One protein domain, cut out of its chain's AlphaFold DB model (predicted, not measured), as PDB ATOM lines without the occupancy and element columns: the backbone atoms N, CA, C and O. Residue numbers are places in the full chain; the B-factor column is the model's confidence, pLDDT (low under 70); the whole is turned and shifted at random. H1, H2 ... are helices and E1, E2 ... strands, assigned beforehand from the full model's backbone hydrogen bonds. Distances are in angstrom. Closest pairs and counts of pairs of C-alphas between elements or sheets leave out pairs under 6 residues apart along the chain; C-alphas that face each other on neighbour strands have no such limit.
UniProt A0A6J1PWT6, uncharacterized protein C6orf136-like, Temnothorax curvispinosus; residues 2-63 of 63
ATOM      1  N   GLU A   2      33.737 -12.088  31.181       62.62
ATOM      2  CA  GLU A   2      34.984 -12.818  31.488       62.62
ATOM      3  C   GLU A   2      34.901 -14.340  31.271       62.62
ATOM      4  O   GLU A   2      35.754 -14.916  30.600       62.62
ATOM      5  N   LEU A   3      33.815 -14.984  31.721       75.00
ATOM      6  CA  LEU A   3      33.629 -16.438  31.576       75.00
ATOM      7  C   LEU A   3      33.611 -16.895  30.105       75.00
ATOM      8  O   LEU A   3      34.101 -17.970  29.768       75.00
ATOM      9  N   MET A   4      33.073 -16.057  29.214       79.19
ATOM     10  CA  MET A   4      33.027 -16.353  27.782       79.19
ATOM     11  C   MET A   4      34.397 -16.236  27.114       79.19
ATOM     12  O   MET A   4      34.666 -16.976  26.170       79.19
ATOM     13  N   SER A   5      35.255 -15.327  27.585       80.19
ATOM     14  CA  SER A   5      36.635 -15.226  27.098       80.19
ATOM     15  C   SER A   5      37.436 -16.456  27.519       80.19
ATOM     16  O   SER A   5      38.055 -17.107  26.681       80.19
ATOM     17  N   TYR A   6      37.300 -16.853  28.785       82.06
ATOM     18  CA  TYR A   6      37.945 -18.046  29.327       82.06
ATOM     19  C   TYR A   6      37.505 -19.333  28.608       82.06
ATOM     20  O   TYR A   6      38.325 -20.164  28.215       82.06
ATOM     21  N   ALA A   7      36.201 -19.481  28.348       84.06
ATOM     22  CA  ALA A   7      35.680 -20.616  27.590       84.06
ATOM     23  C   ALA A   7      36.229 -20.660  26.153       84.06
ATOM     24  O   ALA A   7      36.564 -21.735  25.653       84.06
ATOM     25  N   LYS A   8      36.360 -19.502  25.487       86.75
ATOM     26  CA  LYS A   8      36.958 -19.414  24.146       86.75
ATOM     27  C   LYS A   8      38.427 -19.837  24.150       86.75
ATOM     28  O   LYS A   8      38.822 -20.612  23.282       86.75
ATOM     29  N   GLU A   9      39.210 -19.389  25.128       86.75
ATOM     30  CA  GLU A   9      40.616 -19.785  25.281       86.75
ATOM     31  C   GLU A   9      40.766 -21.299  25.476       86.75
ATOM     32  O   GLU A   9      41.593 -21.927  24.814       86.75
ATOM     33  N   LEU A  10      39.911 -21.913  26.301       85.06
ATOM     34  CA  LEU A  10      39.904 -23.364  26.509       85.06
ATOM     35  C   LEU A  10      39.558 -24.151  25.237       85.06
ATOM     36  O   LEU A  10      40.175 -25.182  24.956       85.06
ATOM     37  N   ILE A  11      38.584 -23.677  24.455       87.25
ATOM     38  CA  ILE A  11      38.195 -24.315  23.189       87.25
ATOM     39  C   ILE A  11      39.340 -24.234  22.172       87.25
ATOM     40  O   ILE A  11      39.637 -25.233  21.515       87.25
ATOM     41  N   LEU A  12      40.017 -23.086  22.075       86.81
ATOM     42  CA  LEU A  12      41.182 -22.911  21.201       86.81
ATOM     43  C   LEU A  12      42.335 -23.839  21.599       86.81
ATOM     44  O   LEU A  12      42.914 -24.498  20.736       86.81
ATOM     45  N   LEU A  13      42.620 -23.955  22.900       83.88
ATOM     46  CA  LEU A  13      43.611 -24.890  23.442       83.88
ATOM     47  C   LEU A  13      43.300 -26.336  23.040       83.88
ATOM     48  O   LEU A  13      44.167 -27.040  22.522       83.88
ATOM     49  N   ARG A  14      42.038 -26.750  23.191       81.38
ATOM     50  CA  ARG A  14      41.574 -28.082  22.788       81.38
ATOM     51  C   ARG A  14      41.717 -28.310  21.277       81.38
ATOM     52  O   ARG A  14      42.067 -29.412  20.865       81.38
ATOM     53  N   PHE A  15      41.474 -27.292  20.452       84.00
ATOM     54  CA  PHE A  15      41.609 -27.396  18.995       84.00
ATOM     55  C   PHE A  15      43.076 -27.532  18.557       84.00
ATOM     56  O   PHE A  15      43.404 -28.377  17.725       84.00
ATOM     57  N   ILE A  16      43.976 -26.748  19.160       83.00
ATOM     58  CA  ILE A  16      45.425 -26.826  18.915       83.00
ATOM     59  C   ILE A  16      45.966 -28.206  19.289       83.00
ATOM     60  O   ILE A  16      46.775 -28.766  18.545       83.00
ATOM     61  N   ASP A  17      45.505 -28.763  20.407       73.88
ATOM     62  CA  ASP A  17      45.890 -30.100  20.849       73.88
ATOM     63  C   ASP A  17      45.561 -31.155  19.789       73.88
ATOM     64  O   ASP A  17      46.455 -31.896  19.367       73.88
ATOM     65  N   TYR A  18      44.319 -31.185  19.294       74.75
ATOM     66  CA  TYR A  18      43.909 -32.134  18.253       74.75
ATOM     67  C   TYR A  18      44.670 -31.955  16.933       74.75
ATOM     68  O   TYR A  18      44.908 -32.939  16.238       74.75
ATOM     69  N   MET A  19      45.082 -30.732  16.588       73.88
ATOM     70  CA  MET A  19      45.888 -30.494  15.386       73.88
ATOM     71  C   MET A  19      47.346 -30.949  15.538       73.88
ATOM     72  O   MET A  19      47.953 -31.402  14.568       73.88
ATOM     73  N   LYS A  20      47.948 -30.811  16.728       69.62
ATOM     74  CA  LYS A  20      49.386 -31.075  16.931       69.62
ATOM     75  C   LYS A  20      49.730 -32.534  17.216       69.62
ATOM     76  O   LYS A  20      50.855 -32.949  16.915       69.62
ATOM     77  N   PHE A  21      48.826 -33.315  17.804       67.38
ATOM     78  CA  PHE A  21      49.129 -34.696  18.179       67.38
ATOM     79  C   PHE A  21      48.095 -35.678  17.628       67.38
ATOM     80  O   PHE A  21      46.891 -35.475  17.745       67.38
ATOM     81  N   ALA A  22      48.581 -36.805  17.107       64.56
ATOM     82  CA  ALA A  22      47.737 -37.963  16.854       64.56
ATOM     83  C   ALA A  22      47.502 -38.678  18.196       64.56
ATOM     84  O   ALA A  22      48.458 -38.948  18.931       64.56
ATOM     85  N   HIS A  23      46.241 -38.962  18.535       63.59
ATOM     86  CA  HIS A  23      45.835 -39.530  19.831       63.59
ATOM     87  C   HIS A  23      46.236 -38.670  21.046       63.59
ATOM     88  O   HIS A  23      46.993 -39.108  21.916       63.59
ATOM     89  N   VAL A  24      45.709 -37.443  21.129       67.88
ATOM     90  CA  VAL A  24      45.782 -36.637  22.358       67.88
ATOM     91  C   VAL A  24      44.982 -37.300  23.474       67.88
ATOM     92  O   VAL A  24      43.790 -37.562  23.328       67.88
ATOM     93  N   LYS A  25      45.617 -37.480  24.630       75.31
ATOM     94  CA  LYS A  25      44.966 -37.766  25.903       75.31
ATOM     95  C   LYS A  25      45.386 -36.701  26.913       75.31
ATOM     96  O   LYS A  25      46.562 -36.597  27.266       75.31
ATOM     97  N   LEU A  26      44.425 -35.898  27.361       79.88
ATOM     98  CA  LEU A  26      44.635 -34.943  28.446       79.88
ATOM     99  C   LEU A  26      44.518 -35.686  29.777       79.88
ATOM    100  O   LEU A  26      43.495 -36.306  30.058       79.88
ATOM    101  N   ASP A  27      45.586 -35.654  30.567       82.81
ATOM    102  CA  ASP A  27      45.690 -36.359  31.838       82.81
ATOM    103  C   ASP A  27      45.681 -35.340  32.980       82.81
ATOM    104  O   ASP A  27      46.553 -34.466  33.051       82.81
ATOM    105  N   ILE A  28      44.683 -35.415  33.858       85.44
ATOM    106  CA  ILE A  28      44.584 -34.527  35.020       85.44
ATOM    107  C   ILE A  28      45.385 -35.177  36.148       85.44
ATOM    108  O   ILE A  28      45.007 -36.223  36.666       85.44
ATOM    109  N   LEU A  29      46.512 -34.565  36.514       87.56
ATOM    110  CA  LEU A  29      47.437 -35.103  37.513       87.56
ATOM    111  C   LEU A  29      46.954 -34.822  38.935       87.56
ATOM    112  O   LEU A  29      47.062 -35.678  39.809       87.56
ATOM    113  N   LYS A  30      46.496 -33.592  39.186       88.00
ATOM    114  CA  LYS A  30      46.048 -33.151  40.508       88.00
ATOM    115  C   LYS A  30      45.174 -31.910  40.385       88.00
ATOM    116  O   LYS A  30      45.503 -31.010  39.619       88.00
ATOM    117  N   ILE A  31      44.111 -31.849  41.176       89.00
ATOM    118  CA  ILE A  31      43.318 -30.636  41.391       89.00
ATOM    119  C   ILE A  31      43.533 -30.231  42.848       89.00
ATOM    120  O   ILE A  31      43.369 -31.060  43.743       89.00
ATOM    121  N   THR A  32      43.950 -28.992  43.091       90.69
ATOM    122  CA  THR A  32      44.077 -28.420  44.435       90.69
ATOM    123  C   THR A  32      43.173 -27.205  44.546       90.69
ATOM    124  O   THR A  32      43.285 -26.266  43.759       90.69
ATOM    125  N   MET A  33      42.261 -27.238  45.514       86.69
ATOM    126  CA  MET A  33      41.361 -26.132  45.817       86.69
ATOM    127  C   MET A  33      41.913 -25.382  47.024       86.69
ATOM    128  O   MET A  33      42.077 -25.961  48.096       86.69
ATOM    129  N   HIS A  34      42.237 -24.109  46.830       86.31
ATOM    130  CA  HIS A  34      42.691 -23.218  47.885       86.31
ATOM    131  C   HIS A  34      41.494 -22.384  48.336       86.31
ATOM    132  O   HIS A  34      41.211 -21.339  47.753       86.31
ATOM    133  N   SER A  35      40.776 -22.872  49.353       81.88
ATOM    134  CA  SER A  35      39.566 -22.226  49.883       81.88
ATOM    135  C   SER A  35      39.826 -20.843  50.482       81.88
ATOM    136  O   SER A  35      38.911 -20.034  50.528       81.88
ATOM    137  N   GLU A  36      41.057 -20.554  50.912       87.38
ATOM    138  CA  GLU A  36      41.446 -19.221  51.402       87.38
ATOM    139  C   GLU A  36      41.419 -18.153  50.305       87.38
ATOM    140  O   GLU A  36      41.072 -17.009  50.574       87.38
ATOM    141  N   ASN A  37      41.747 -18.531  49.067       81.75
ATOM    142  CA  ASN A  37      41.859 -17.601  47.943       81.75
ATOM    143  C   ASN A  37      40.757 -17.808  46.896       81.75
ATOM    144  O   ASN A  37      40.848 -17.230  45.819       81.75
ATOM    145  N   ASP A  38      39.787 -18.687  47.171       81.44
ATOM    146  CA  ASP A  38      38.746 -19.129  46.234       81.44
ATOM    147  C   ASP A  38      39.300 -19.502  44.840       81.44
ATOM    148  O   ASP A  38      38.722 -19.217  43.793       81.44
ATOM    149  N   THR A  39      40.490 -20.119  44.813       81.88
ATOM    150  CA  THR A  39      41.186 -20.483  43.568       81.88
ATOM    151  C   THR A  39      41.364 -21.987  43.450       81.88
ATOM    152  O   THR A  39      41.724 -22.687  44.400       81.88
ATOM    153  N   VAL A  40      41.152 -22.497  42.237       86.50
ATOM    154  CA  VAL A  40      41.374 -23.901  41.892       86.50
ATOM    155  C   VAL A  40      42.589 -23.990  40.976       86.50
ATOM    156  O   VAL A  40      42.580 -23.477  39.860       86.50
ATOM    157  N   GLN A  41      43.638 -24.670  41.432       88.06
ATOM    158  CA  GLN A  41      44.795 -24.987  40.603       88.06
ATOM    159  C   GLN A  41      44.645 -26.401  40.048       88.06
ATOM    160  O   GLN A  41      44.535 -27.381  40.786       88.06
ATOM    161  N   VAL A  42      44.658 -26.516  38.722       88.88
ATOM    162  CA  VAL A  42      44.615 -27.806  38.030       88.88
ATOM    163  C   VAL A  42      45.985 -28.071  37.432       88.88
ATOM    164  O   VAL A  42      46.448 -27.348  36.552       88.88
ATOM    165  N   ARG A  43      46.635 -29.141  37.884       89.38
ATOM    166  CA  ARG A  43      47.848 -29.669  37.267       89.38
ATOM    167  C   ARG A  43      47.444 -30.732  36.258       89.38
ATOM    168  O   ARG A  43      46.951 -31.793  36.631       89.38
ATOM    169  N   TRP A  44      47.680 -30.464  34.986       85.56
ATOM    170  CA  TRP A  44      47.349 -31.354  33.876       85.56
ATOM    171  C   TRP A  44      48.579 -31.586  32.994       85.56
ATOM    172  O   TRP A  44      49.560 -30.843  33.047       85.56
ATOM    173  N   ARG A  45      48.562 -32.670  32.219       83.00
ATOM    174  CA  ARG A  45      49.606 -33.025  31.256       83.00
ATOM    175  C   ARG A  45      48.954 -33.557  29.988       83.00
ATOM    176  O   ARG A  45      48.150 -34.482  30.043       83.00
ATOM    177  N   ILE A  46      49.358 -33.028  28.841       78.44
ATOM    178  CA  ILE A  46      48.983 -33.587  27.542       78.44
ATOM    179  C   ILE A  46      49.925 -34.750  27.234       78.44
ATOM    180  O   ILE A  46      51.146 -34.579  27.188       78.44
ATOM    181  N   ARG A  47      49.370 -35.946  27.033       75.19
ATOM    182  CA  ARG A  47      50.091 -37.088  26.468       75.19
ATOM    183  C   ARG A  47      49.574 -37.323  25.056       75.19
ATOM    184  O   ARG A  47      48.385 -37.524  24.864       75.19
ATOM    185  N   GLY A  48      50.463 -37.311  24.073       68.31
ATOM    186  CA  GLY A  48      50.109 -37.579  22.684       68.31
ATOM    187  C   GLY A  48      51.311 -38.090  21.907       68.31
ATOM    188  O   GLY A  48      52.461 -37.818  22.269       68.31
ATOM    189  N   VAL A  49      51.055 -38.842  20.839       66.31
ATOM    190  CA  VAL A  49      52.100 -39.178  19.876       66.31
ATOM    191  C   VAL A  49      52.206 -37.991  18.928       66.31
ATOM    192  O   VAL A  49      51.300 -37.714  18.145       66.31
ATOM    193  N   THR A  50      53.306 -37.242  19.014       67.25
ATOM    194  CA  THR A  50      53.573 -36.199  18.021       67.25
ATOM    195  C   THR A  50      53.698 -36.858  16.654       67.25
ATOM    196  O   THR A  50      54.499 -37.784  16.489       67.25
ATOM    197  N   GLY A  51      52.942 -36.369  15.665       64.75
ATOM    198  CA  GLY A  51      53.010 -36.877  14.289       64.75
ATOM    199  C   GLY A  51      54.449 -36.906  13.765       64.75
ATOM    200  O   GLY A  51      54.867 -37.864  13.125       64.75
ATOM    201  N   TRP A  52      55.271 -35.943  14.188       67.00
ATOM    202  CA  TRP A  52      56.706 -35.894  13.901       67.00
ATOM    203  C   TRP A  52      57.499 -37.116  14.390       67.00
ATOM    204  O   TRP A  52      58.411 -37.586  13.715       67.00
ATOM    205  N   LYS A  53      57.173 -37.656  15.571       67.62
ATOM    206  CA  LYS A  53      57.849 -38.837  16.129       67.62
ATOM    207  C   LYS A  53      57.462 -40.099  15.359       67.62
ATOM    208  O   LYS A  53      58.306 -40.974  15.180       67.62
ATOM    209  N   MET A  54      56.222 -40.161  14.871       66.38
ATOM    210  CA  MET A  54      55.744 -41.229  13.993       66.38
ATOM    211  C   MET A  54      56.383 -41.145  12.602       66.38
ATOM    212  O   MET A  54      56.924 -42.144  12.142       66.38
ATOM    213  N   ILE A  55      56.437 -39.956  11.992       70.25
ATOM    214  CA  ILE A  55      57.117 -39.720  10.707       70.25
ATOM    215  C   ILE A  55      58.602 -40.073  10.807       70.25
ATOM    216  O   ILE A  55      59.106 -40.802   9.961       70.25
ATOM    217  N   ARG A  56      59.303 -39.641  11.866       74.12
ATOM    218  CA  ARG A  56      60.702 -40.048  12.092       74.12
ATOM    219  C   ARG A  56      60.835 -41.566  12.167       74.12
ATOM    220  O   ARG A  56      61.717 -42.119  11.525       74.12
ATOM    221  N   ARG A  57      59.980 -42.241  12.940       71.88
ATOM    222  CA  ARG A  57      60.040 -43.700  13.108       71.88
ATOM    223  C   ARG A  57      59.754 -44.439  11.792       71.88
ATOM    224  O   ARG A  57      60.426 -45.421  11.516       71.88
ATOM    225  N   LEU A  58      58.833 -43.929  10.975       73.94
ATOM    226  CA  LEU A  58      58.556 -44.429   9.629       73.94
ATOM    227  C   LEU A  58      59.762 -44.226   8.694       73.94
ATOM    228  O   LEU A  58      60.163 -45.156   8.006       73.94
ATOM    229  N   PHE A  59      60.392 -43.050   8.720       74.69
ATOM    230  CA  PHE A  59      61.544 -42.735   7.871       74.69
ATOM    231  C   PHE A  59      62.789 -43.575   8.205       74.69
ATOM    232  O   PHE A  59      63.494 -44.001   7.301       74.69
ATOM    233  N   TYR A  60      63.047 -43.857   9.489       73.25
ATOM    234  CA  TYR A  60      64.116 -44.784   9.893       73.25
ATOM    235  C   TYR A  60      63.812 -46.250   9.564       73.25
ATOM    236  O   TYR A  60      64.741 -47.039   9.511       73.25
ATOM    237  N   PHE A  61      62.542 -46.625   9.398       71.88
ATOM    238  CA  PHE A  61      62.150 -47.988   9.027       71.88
ATOM    239  C   PHE A  61      62.199 -48.222   7.506       71.88
ATOM    240  O   PHE A  61      62.373 -49.348   7.062       71.88
ATOM    241  N   LEU A  62      62.041 -47.160   6.711       67.62
ATOM    242  CA  LEU A  62      62.107 -47.179   5.241       67.62
ATOM    243  C   LEU A  62      63.533 -47.037   4.672       67.62
ATOM    244  O   LEU A  62      63.689 -47.044   3.453       67.62
ATOM    245  N   ARG A  63      64.548 -46.888   5.528       57.81
ATOM    246  CA  ARG A  63      65.971 -46.850   5.173       57.81
ATOM    247  C   ARG A  63      66.659 -48.102   5.697       57.81
ATOM    248  O   ARG A  63      67.544 -48.602   4.974       57.81
TER     249      ARG A  63
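Overview. This is residues 2 to 63 of the 63 residues of the protein "uncharacterized protein C6orf136-like" of Temnothorax curvispinosus (UniProt A0A6J1PWT6). What shape does the model have? A long two-stranded hairpin of E1 and E2 makes the body, and both helices join it at the end opposite its turn: H1 opens away from the strands like one arm of a V, its residues 2 to 13 standing free, while H2 continues the long axis outward, with residues 55 to 63 sticking out. What is it made of? The printed part has 62 residues with two named helices and two named strands, in the order H1, E1, E2, H2; the sheet has the order E1 - E2 and is antiparallel, and the class is mixed, helices and strands. How spread out is it? It is an extended rod, with a radius of gyration of the C-alphas of 17.0 A and spans of 59 by 24 by 12 A.

Along the chain. Where are the strands? E1 is residues 21 to 34 and E2 is residues 39 to 50, each 32.5 A from first to last C-alpha. C-alpha 34, where E1 ends, is at (42.691, -23.218, 47.885). Where are the helices? H1 is residues 2 to 20, 27.4 A long, beginning with C-alpha 2 at (34.984, -12.818, 31.488). H2 is residues 51 to 61, 15.3 A long, ending with C-alpha 61 at (62.150, -47.988, 9.027).

Arrangement. How do the strands pair? E1 and E2 form a hairpin of antiparallel neighbours, with 163 degrees between their directions; N 25 and O 47, 2.8 A apart, and N 41 and O 32, 2.8 A apart, are within hydrogen-bond range. E1 bends by 58 degrees at residue 24. Where does H1 come near the sheet? The closest C-alphas of H1 and E1 are those of Tyr 18 and Val 24, 6.4 A apart. Those of H1 and E2 are Lys 20 and Thr 50, 6.7 A apart. How do the helices stand to each other? H1 and H2 are close but not clearly touching, their closest C-alphas, those of Lys 20 and Gly 51, being 7.3 A apart. They run the same way at a shallow tilt of 7 degrees. Are the helix backbones complete? In H1 and H2 every O i to N i+4 pair is within hydrogen-bond range.

Size, cuts and confidence. How far does it reach? The two C-alphas farthest apart, those of Glu 36 and Arg 63, are 59.2 A apart. Is the printed part continuous? It has no cut, and the links H1 to E1, E1 to E2 and E2 to H2 are tight. Where is confidence low? The mean pLDDT of the printed part is 77.9, and residue 2, residues 20 to 24, residues 48 to 54 and residues 62 to 63 are under 70.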